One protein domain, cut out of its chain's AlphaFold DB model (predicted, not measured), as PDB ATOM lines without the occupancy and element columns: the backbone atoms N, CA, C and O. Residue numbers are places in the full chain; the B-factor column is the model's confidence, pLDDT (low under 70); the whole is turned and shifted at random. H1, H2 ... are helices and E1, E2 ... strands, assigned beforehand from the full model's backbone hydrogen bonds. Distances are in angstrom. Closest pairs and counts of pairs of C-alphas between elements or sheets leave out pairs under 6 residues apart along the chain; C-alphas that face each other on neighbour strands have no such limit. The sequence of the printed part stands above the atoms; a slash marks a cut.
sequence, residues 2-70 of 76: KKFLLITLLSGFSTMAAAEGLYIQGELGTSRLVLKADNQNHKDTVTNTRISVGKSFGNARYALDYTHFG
ATOM      1  N   LYS A   2      46.597 -11.025  56.577       63.12
ATOM      2  CA  LYS A   2      45.779  -9.892  56.071       63.12
ATOM      3  C   LYS A   2      46.526  -8.544  55.969       63.12
ATOM      4  O   LYS A   2      46.213  -7.733  55.110       63.12
ATOM      5  N   LYS A   3      47.533  -8.325  56.826       71.69
ATOM      6  CA  LYS A   3      48.346  -7.094  56.862       71.69
ATOM      7  C   LYS A   3      49.230  -6.923  55.618       71.69
ATOM      8  O   LYS A   3      49.345  -5.814  55.121       71.69
ATOM      9  N   PHE A   4      49.795  -8.014  55.092       78.94
ATOM     10  CA  PHE A   4      50.606  -7.976  53.870       78.94
ATOM     11  C   PHE A   4      49.765  -7.612  52.649       78.94
ATOM     12  O   PHE A   4      50.179  -6.766  51.874       78.94
ATOM     13  N   LEU A   5      48.551  -8.165  52.538       76.50
ATOM     14  CA  LEU A   5      47.618  -7.804  51.469       76.50
ATOM     15  C   LEU A   5      47.317  -6.301  51.468       76.50
ATOM     16  O   LEU A   5      47.341  -5.673  50.418       76.50
ATOM     17  N   LEU A   6      47.078  -5.718  52.645       76.00
ATOM     18  CA  LEU A   6      46.804  -4.288  52.762       76.00
ATOM     19  C   LEU A   6      48.011  -3.438  52.346       76.00
ATOM     20  O   LEU A   6      47.840  -2.465  51.622       76.00
ATOM     21  N   ILE A   7      49.221  -3.828  52.758       81.12
ATOM     22  CA  ILE A   7      50.466  -3.145  52.377       81.12
ATOM     23  C   ILE A   7      50.691  -3.227  50.862       81.12
ATOM     24  O   ILE A   7      51.008  -2.213  50.253       81.12
ATOM     25  N   THR A   8      50.477  -4.395  50.249       77.19
ATOM     26  CA  THR A   8      50.591  -4.586  48.795       77.19
ATOM     27  C   THR A   8      49.560  -3.763  48.023       77.19
ATOM     28  O   THR A   8      49.873  -3.200  46.978       77.19
ATOM     29  N   LEU A   9      48.330  -3.668  48.533       74.62
ATOM     30  CA  LEU A   9      47.302  -2.819  47.937       74.62
ATOM     31  C   LEU A   9      47.690  -1.338  48.050       74.62
ATOM     32  O   LEU A   9      47.675  -0.634  47.049       74.62
ATOM     33  N   LEU A  10      48.116  -0.886  49.236       76.50
ATOM     34  CA  LEU A  10      48.575   0.486  49.491       76.50
ATOM     35  C   LEU A  10      49.753   0.892  48.600       76.50
ATOM     36  O   LEU A  10      49.735   1.983  48.036       76.50
ATOM     37  N   SER A  11      50.751   0.025  48.429       73.69
ATOM     38  CA  SER A  11      51.877   0.306  47.537       73.69
ATOM     39  C   SER A  11      51.462   0.314  46.062       73.69
ATOM     40  O   SER A  11      51.938   1.164  45.311       73.69
ATOM     41  N   GLY A  12      50.536  -0.562  45.658       68.06
ATOM     42  CA  GLY A  12      49.953  -0.569  44.312       68.06
ATOM     43  C   GLY A  12      49.131   0.685  43.993       68.06
ATOM     44  O   GLY A  12      49.233   1.220  42.893       68.06
ATOM     45  N   PHE A  13      48.366   1.219  44.952       68.25
ATOM     46  CA  PHE A  13      47.621   2.470  44.758       68.25
ATOM     47  C   PHE A  13      48.549   3.661  44.494       68.25
ATOM     48  O   PHE A  13      48.257   4.481  43.625       68.25
ATOM     49  N   SER A  14      49.680   3.740  45.200       63.94
ATOM     50  CA  SER A  14      50.650   4.830  45.043       63.94
ATOM     51  C   SER A  14      51.293   4.862  43.654       63.94
ATOM     52  O   SER A  14      51.488   5.941  43.098       63.94
ATOM     53  N   THR A  15      51.596   3.701  43.062       62.38
ATOM     54  CA  THR A  15      52.164   3.638  41.703       62.38
ATOM     55  C   THR A  15      51.121   3.928  40.629       62.38
ATOM     56  O   THR A  15      51.445   4.542  39.616       62.38
ATOM     57  N   MET A  16      49.860   3.553  40.861       64.44
ATOM     58  CA  MET A  16      48.757   3.885  39.956       64.44
ATOM     59  C   MET A  16      48.400   5.369  39.986       64.44
ATOM     60  O   MET A  16      48.165   5.936  38.928       64.44
ATOM     61  N   ALA A  17      48.434   6.014  41.155       63.84
ATOM     62  CA  ALA A  17      48.231   7.459  41.266       63.84
ATOM     63  C   ALA A  17      49.316   8.271  40.531       63.84
ATOM     64  O   ALA A  17      49.049   9.374  40.062       63.84
ATOM     65  N   ALA A  18      50.532   7.725  40.418       66.25
ATOM     66  CA  ALA A  18      51.633   8.338  39.676       66.25
ATOM     67  C   ALA A  18      51.534   8.136  38.151       66.25
ATOM     68  O   ALA A  18      52.205   8.836  37.394       66.25
ATOM     69  N   ALA A  19      50.718   7.186  37.687       69.69
ATOM     70  CA  ALA A  19      50.518   6.916  36.272       69.69
ATOM     71  C   ALA A  19      49.355   7.754  35.726       69.69
ATOM     72  O   ALA A  19      48.231   7.687  36.222       69.69
ATOM     73  N   GLU A  20      49.617   8.524  34.671       78.69
ATOM     74  CA  GLU A  20      48.634   9.448  34.112       78.69
ATOM     75  C   GLU A  20      47.328   8.732  33.724       78.69
ATOM     76  O   GLU A  20      47.291   7.808  32.902       78.69
ATOM     77  N   GLY A  21      46.243   9.163  34.366       79.81
ATOM     78  CA  GLY A  21      44.893   8.687  34.110       79.81
ATOM     79  C   GLY A  21      44.528   7.340  34.738       79.81
ATOM     80  O   GLY A  21      43.354   6.992  34.651       79.81
ATOM     81  N   LEU A  22      45.440   6.585  35.365       87.75
ATOM     82  CA  LEU A  22      45.072   5.351  36.078       87.75
ATOM     83  C   LEU A  22      44.432   5.664  37.434       87.75
ATOM     84  O   LEU A  22      44.889   6.537  38.166       87.75
ATOM     85  N   TYR A  23      43.372   4.938  37.784       84.62
ATOM     86  CA  TYR A  23      42.688   5.115  39.061       84.62
ATOM     87  C   TYR A  23      42.119   3.805  39.601       84.62
ATOM     88  O   TYR A  23      41.834   2.866  38.855       84.62
ATOM     89  N   ILE A  24      41.930   3.775  40.921       87.06
ATOM     90  CA  ILE A  24      41.112   2.770  41.593       87.06
ATOM     91  C   ILE A  24      40.041   3.485  42.409       87.06
ATOM     92  O   ILE A  24      40.317   4.478  43.081       87.06
ATOM     93  N   GLN A  25      38.822   2.966  42.348       86.31
ATOM     94  CA  GLN A  25      37.656   3.496  43.037       86.31
ATOM     95  C   GLN A  25      36.985   2.385  43.845       86.31
ATOM     96  O   GLN A  25      36.763   1.281  43.352       86.31
ATOM     97  N   GLY A  26      36.682   2.679  45.108       89.31
ATOM     98  CA  GLY A  26      35.894   1.817  45.981       89.31
ATOM     99  C   GLY A  26      34.547   2.465  46.266       89.31
ATOM    100  O   GLY A  26      34.499   3.622  46.676       89.31
ATOM    101  N   GLU A  27      33.462   1.723  46.072       90.38
ATOM    102  CA  GLU A  27      32.101   2.183  46.339       90.38
ATOM    103  C   GLU A  27      31.425   1.265  47.358       90.38
ATOM    104  O   GLU A  27      31.539   0.035  47.306       90.38
ATOM    105  N   LEU A  28      30.690   1.879  48.284       92.56
ATOM    106  CA  LEU A  28      29.829   1.202  49.246       92.56
ATOM    107  C   LEU A  28      28.409   1.719  49.037       92.56
ATOM    108  O   LEU A  28      28.177   2.926  49.071       92.56
ATOM    109  N   GLY A  29      27.463   0.811  48.820       90.50
ATOM    110  CA  GLY A  29      26.060   1.150  48.606       90.50
ATOM    111  C   GLY A  29      25.149   0.314  49.488       90.50
ATOM    112  O   GLY A  29      25.461  -0.831  49.810       90.50
ATOM    113  N   THR A  30      24.000   0.867  49.866       90.69
ATOM    114  CA  THR A  30      22.936   0.109  50.531       90.69
ATOM    115  C   THR A  30      21.690   0.101  49.657       90.69
ATOM    116  O   THR A  30      21.363   1.071  48.979       90.69
ATOM    117  N   SER A  31      21.006  -1.034  49.617       87.69
ATOM    118  CA  SER A  31      19.766  -1.241  48.879       87.69
ATOM    119  C   SER A  31      18.706  -1.699  49.863       87.69
ATOM    120  O   SER A  31      18.917  -2.657  50.602       87.69
ATOM    121  N   ARG A  32      17.569  -1.007  49.906       86.75
ATOM    122  CA  ARG A  32      16.473  -1.321  50.825       86.75
ATOM    123  C   ARG A  32      15.300  -1.895  50.042       86.75
ATOM    124  O   ARG A  32      14.708  -1.193  49.229       86.75
ATOM    125  N   LEU A  33      14.956  -3.148  50.321       85.06
ATOM    126  CA  LEU A  33      13.767  -3.804  49.790       85.06
ATOM    127  C   LEU A  33      12.609  -3.580  50.769       85.06
ATOM    128  O   LEU A  33      12.756  -3.813  51.968       85.06
ATOM    129  N   VAL A  34      11.463  -3.118  50.272       82.56
ATOM    130  CA  VAL A  34      10.227  -2.998  51.057       82.56
ATOM    131  C   VAL A  34       9.113  -3.682  50.276       82.56
ATOM    132  O   VAL A  34       8.682  -3.173  49.247       82.56
ATOM    133  N   LEU A  35       8.657  -4.830  50.770       79.50
ATOM    134  CA  LEU A  35       7.509  -5.559  50.246       79.50
ATOM    135  C   LEU A  35       6.329  -5.348  51.194       79.50
ATOM    136  O   LEU A  35       6.428  -5.618  52.392       79.50
ATOM    137  N   LYS A  36       5.223  -4.854  50.640       79.25
ATOM    138  CA  LYS A  36       3.933  -4.761  51.324       79.25
ATOM    139  C   LYS A  36       2.967  -5.684  50.591       79.25
ATOM    140  O   LYS A  36       2.545  -5.360  49.485       79.25
ATOM    141  N   ALA A  37       2.677  -6.835  51.180       71.25
ATOM    142  CA  ALA A  37       1.597  -7.721  50.755       71.25
ATOM    143  C   ALA A  37       0.561  -7.770  51.881       71.25
ATOM    144  O   ALA A  37       0.893  -7.442  53.016       71.25
ATOM    145  N   ASP A  38      -0.685  -8.114  51.572       62.12
ATOM    146  CA  ASP A  38      -1.797  -8.034  52.522       62.12
ATOM    147  C   ASP A  38      -1.443  -8.681  53.880       62.12
ATOM    148  O   ASP A  38      -1.003  -9.829  53.954       62.12
ATOM    149  N   ASN A  39      -1.521  -7.874  54.943       64.94
ATOM    150  CA  ASN A  39      -1.103  -8.161  56.322       64.94
ATOM    151  C   ASN A  39       0.377  -8.563  56.580       64.94
ATOM    152  O   ASN A  39       0.719  -8.932  57.705       64.94
ATOM    153  N   GLN A  40       1.282  -8.460  55.598       62.66
ATOM    154  CA  GLN A  40       2.715  -8.750  55.749       62.66
ATOM    155  C   GLN A  40       3.614  -7.606  55.247       62.66
ATOM    156  O   GLN A  40       3.645  -7.257  54.065       62.66
ATOM    157  N   ASN A  41       4.410  -7.051  56.165       73.31
ATOM    158  CA  ASN A  41       5.443  -6.060  55.868       73.31
ATOM    159  C   ASN A  41       6.822  -6.723  55.941       73.31
ATOM    160  O   ASN A  41       7.329  -6.966  57.037       73.31
ATOM    161  N   HIS A  42       7.455  -6.972  54.795       74.31
ATOM    162  CA  HIS A  42       8.834  -7.454  54.751       74.31
ATOM    163  C   HIS A  42       9.772  -6.319  54.335       74.31
ATOM    164  O   HIS A  42       9.603  -5.695  53.285       74.31
ATOM    165  N   LYS A  43      10.768  -6.029  55.173       79.81
ATOM    166  CA  LYS A  43      11.791  -5.018  54.908       79.81
ATOM    167  C   LYS A  43      13.161  -5.656  55.069       79.81
ATOM    168  O   LYS A  43      13.499  -6.079  56.168       79.81
ATOM    169  N   ASP A  44      13.954  -5.622  54.007       83.06
ATOM    170  CA  ASP A  44      15.347  -6.065  54.035       83.06
ATOM    171  C   ASP A  44      16.274  -4.926  53.593       83.06
ATOM    172  O   ASP A  44      15.883  -4.024  52.847       83.06
ATOM    173  N   THR A  45      17.494  -4.898  54.115       87.75
ATOM    174  CA  THR A  45      18.520  -3.920  53.746       87.75
ATOM    175  C   THR A  45      19.808  -4.658  53.448       87.75
ATOM    176  O   THR A  45      20.379  -5.324  54.304       87.75
ATOM    177  N   VAL A  46      20.269  -4.506  52.215       88.19
ATOM    178  CA  VAL A  46      21.410  -5.217  51.663       88.19
ATOM    179  C   VAL A  46      22.533  -4.228  51.397       88.19
ATOM    180  O   VAL A  46      22.323  -3.199  50.760       88.19
ATOM    181  N   THR A  47      23.734  -4.546  51.868       90.50
ATOM    182  CA  THR A  47      24.942  -3.776  51.557       90.50
ATOM    183  C   THR A  47      25.644  -4.394  50.357       90.50
ATOM    184  O   THR A  47      25.877  -5.601  50.326       90.50
ATOM    185  N   ASN A  48      26.013  -3.554  49.396       90.25
ATOM    186  CA  ASN A  48      26.785  -3.912  48.217       90.25
ATOM    187  C   ASN A  48      28.130  -3.193  48.263       90.25
ATOM    188  O   ASN A  48      28.217  -2.041  48.700       90.25
ATOM    189  N   THR A  49      29.170  -3.860  47.783       92.06
ATOM    190  CA  THR A  49      30.496  -3.258  47.639       92.06
ATOM    191  C   THR A  49      30.962  -3.400  46.201       92.06
ATOM    192  O   THR A  49      30.732  -4.427  45.562       92.06
ATOM    193  N   ARG A  50      31.606  -2.365  45.668       92.75
ATOM    194  CA  ARG A  50      32.211  -2.396  44.336       92.75
ATOM    195  C   ARG A  50      33.635  -1.880  44.412       92.75
ATOM    196  O   ARG A  50      33.919  -0.917  45.119       92.75
ATOM    197  N   ILE A  51      34.517  -2.533  43.672       92.31
ATOM    198  CA  ILE A  51      35.877  -2.068  43.418       92.31
ATOM    199  C   ILE A  51      36.016  -1.923  41.906       92.31
ATOM    200  O   ILE A  51      35.640  -2.830  41.167       92.31
ATOM    201  N   SER A  52      36.533  -0.785  41.462       90.12
ATOM    202  CA  SER A  52      36.712  -0.435  40.057       90.12
ATOM    203  C   SER A  52      38.155  -0.046  39.796       90.12
ATOM    204  O   SER A  52      38.725   0.740  40.550       90.12
ATOM    205  N   VAL A  53      38.747  -0.583  38.735       90.44
ATOM    206  CA  VAL A  53      40.084  -0.207  38.266       90.44
ATOM    207  C   VAL A  53      39.952   0.360  36.863       90.44
ATOM    208  O   VAL A  53      39.403  -0.309  35.990       90.44
ATOM    209  N   GLY A  54      40.457   1.568  36.617       90.44
ATOM    210  CA  GLY A  54      40.228   2.237  35.340       90.44
ATOM    211  C   GLY A  54      41.355   3.133  34.851       90.44
ATOM    212  O   GLY A  54      42.324   3.408  35.558       90.44
ATOM    213  N   LYS A  55      41.206   3.580  33.599       89.75
ATOM    214  CA  LYS A  55      42.073   4.543  32.921       89.75
ATOM    215  C   LYS A  55      41.259   5.660  32.269       89.75
ATOM    216  O   LYS A  55      40.282   5.396  31.568       89.75
ATOM    217  N   SER A  56      41.684   6.898  32.480       90.06
ATOM    218  CA  SER A  56      41.151   8.115  31.871       90.06
ATOM    219  C   SER A  56      42.007   8.544  30.678       90.06
ATOM    220  O   SER A  56      43.232   8.529  30.750       90.06
ATOM    221  N   PHE A  57      41.352   8.957  29.599       90.19
ATOM    222  CA  PHE A  57      41.938   9.420  28.339       90.19
ATOM    223  C   PHE A  57      41.375  10.808  27.994       90.19
ATOM    224  O   PHE A  57      40.740  11.006  26.959       90.19
ATOM    225  N   GLY A  58      41.518  11.759  28.921       84.19
ATOM    226  CA  GLY A  58      40.885  13.079  28.831       84.19
ATOM    227  C   GLY A  58      39.362  12.986  28.953       84.19
ATOM    228  O   GLY A  58      38.834  12.947  30.063       84.19
ATOM    229  N   ASN A  59      38.667  12.905  27.816       90.62
ATOM    230  CA  ASN A  59      37.200  12.941  27.735       90.62
ATOM    231  C   ASN A  59      36.529  11.563  27.859       90.62
ATOM    232  O   ASN A  59      35.310  11.488  27.979       90.62
ATOM    233  N   ALA A  60      37.300  10.475  27.814       91.12
ATOM    234  CA  ALA A  60      36.789   9.110  27.919       91.12
ATOM    235  C   ALA A  60      37.450   8.361  29.078       91.12
ATOM    236  O   ALA A  60      38.596   8.632  29.438       91.12
ATOM    237  N   ARG A  61      36.733   7.396  29.659       90.75
ATOM    238  CA  ARG A  61      37.242   6.527  30.725       90.75
ATOM    239  C   ARG A  61      36.855   5.085  30.438       90.75
ATOM    240  O   ARG A  61      35.719   4.821  30.058       90.75
ATOM    241  N   TYR A  62      37.786   4.171  30.673       92.81
ATOM    242  CA  TYR A  62      37.531   2.734  30.676       92.81
ATOM    243  C   TYR A  62      37.763   2.202  32.083       92.81
ATOM    244  O   TYR A  62      38.718   2.620  32.738       92.81
ATOM    245  N   ALA A  63      36.897   1.311  32.550       92.75
ATOM    246  CA  ALA A  63      36.965   0.749  33.888       92.75
ATOM    247  C   ALA A  63      36.567  -0.729  33.881       92.75
ATOM    248  O   ALA A  63      35.723  -1.150  33.090       92.75
ATOM    249  N   LEU A  64      37.191  -1.499  34.766       94.06
ATOM    250  CA  LEU A  64      36.819  -2.862  35.104       94.06
ATOM    251  C   LEU A  64      36.273  -2.876  36.527       94.06
ATOM    252  O   LEU A  64      37.000  -2.586  37.479       94.06
ATOM    253  N   ASP A  65      35.005  -3.259  36.648       93.31
ATOM    254  CA  ASP A  65      34.275  -3.263  37.908       93.31
ATOM    255  C   ASP A  65      34.084  -4.688  38.422       93.31
ATOM    256  O   ASP A  65      33.560  -5.562  37.730       93.31
ATOM    257  N   TYR A  66      34.423  -4.904  39.687       92.56
ATOM    258  CA  TYR A  66      34.019  -6.080  40.439       92.56
ATOM    259  C   TYR A  66      33.033  -5.657  41.525       92.56
ATOM    260  O   TYR A  66      33.378  -4.903  42.437       92.56
ATOM    261  N   THR A  67      31.793  -6.140  41.429       93.69
ATOM    262  CA  THR A  67      30.739  -5.857  42.413       93.69
ATOM    263  C   THR A  67      30.412  -7.109  43.214       93.69
ATOM    264  O   THR A  67      30.061  -8.146  42.651       93.69
ATOM    265  N   HIS A  68      30.474  -7.002  44.537       90.38
ATOM    266  CA  HIS A  68      29.922  -7.986  45.452       90.38
ATOM    267  C   HIS A  68      28.518  -7.548  45.876       90.38
ATOM    268  O   HIS A  68      28.346  -6.588  46.633       90.38
ATOM    269  N   PHE A  69      27.513  -8.260  45.373       88.06
ATOM    270  CA  PHE A  69      26.121  -8.045  45.749       88.06
ATOM    271  C   PHE A  69      25.802  -8.789  47.041       88.06
ATOM    272  O   PHE A  69      26.020 -10.001  47.144       88.06
ATOM    273  N   GLY A  70      25.258  -8.073  48.022       82.81
ATOM    274  CA  GLY A  70      24.684  -8.707  49.195       82.81
ATOM    275  C   GLY A  70      23.418  -9.494  48.827       82.81
ATOM    276  O   GLY A  70      22.824  -9.316  47.762       82.81
TER     277      GLY A  70
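Overview. This is residues 2 to 70 of the 76 residues of an uncharacterized protein of Neisseria arctica (UniProt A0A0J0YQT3). A long, twisted ribbon of two strands, E1 and E2, is joined along one part of its length by a third strand, E3, while a helix, H1, sticks out with residues 2 to 11 near the end where E1 begins. E2 bends, and E3 runs beside its later part; at the ribbon's far end the turn, residues 36 to 41, stands free. The printed part has 69 residues, in the order H1, E1, E2, E3; the sheet's order is E1, E2, E3, antiparallel, and the class is mixed. It is extended, with a radius of gyration of the C-alphas of 18.2 A, and flat, spanning 58 by 37 by 12 A.

Arrangement. Start with E1, residues 22 to 37, and E2, residues 40 to 57, a hairpin at 163 degrees; N 31 and O 46 are 2.8 A apart, within hydrogen-bond range. E2 bends by 58 degrees at residue 53. E3, residues 60 to 68, makes a hairpin with E2 at 142 degrees, where you find N 53 and O 64 at 2.9 A. The three form a meander, each strand the antiparallel neighbour of the one before. H1, residues 2 to 18, is on the sheet through residues 12 to 17, over none of its strands; its closest C-alphas to E1 are Met 16 and Leu 22, 5.5 A. In H1 every O i to N i+4 pair is within hydrogen-bond range.

Along the chain. Find C-alpha 22 at (45.072, 5.351, 36.078); from there E1 runs 47.7 A to C-alpha 37. E2 spans 51.2 A, E3 25.4 A, ending at C-alpha 68 (29.922, -7.986, 45.452). H1, 25.2 A, begins at C-alpha 2 (45.779, -9.892, 56.071).

Size, cuts and confidence. The farthest C-alphas, Ala 18 and Asn 39, are 57.7 A apart. The printed part has no cut, and its three links are tight. Look for pLDDT under 70 at residue 2, residues 12 to 19 and residues 38 to 40.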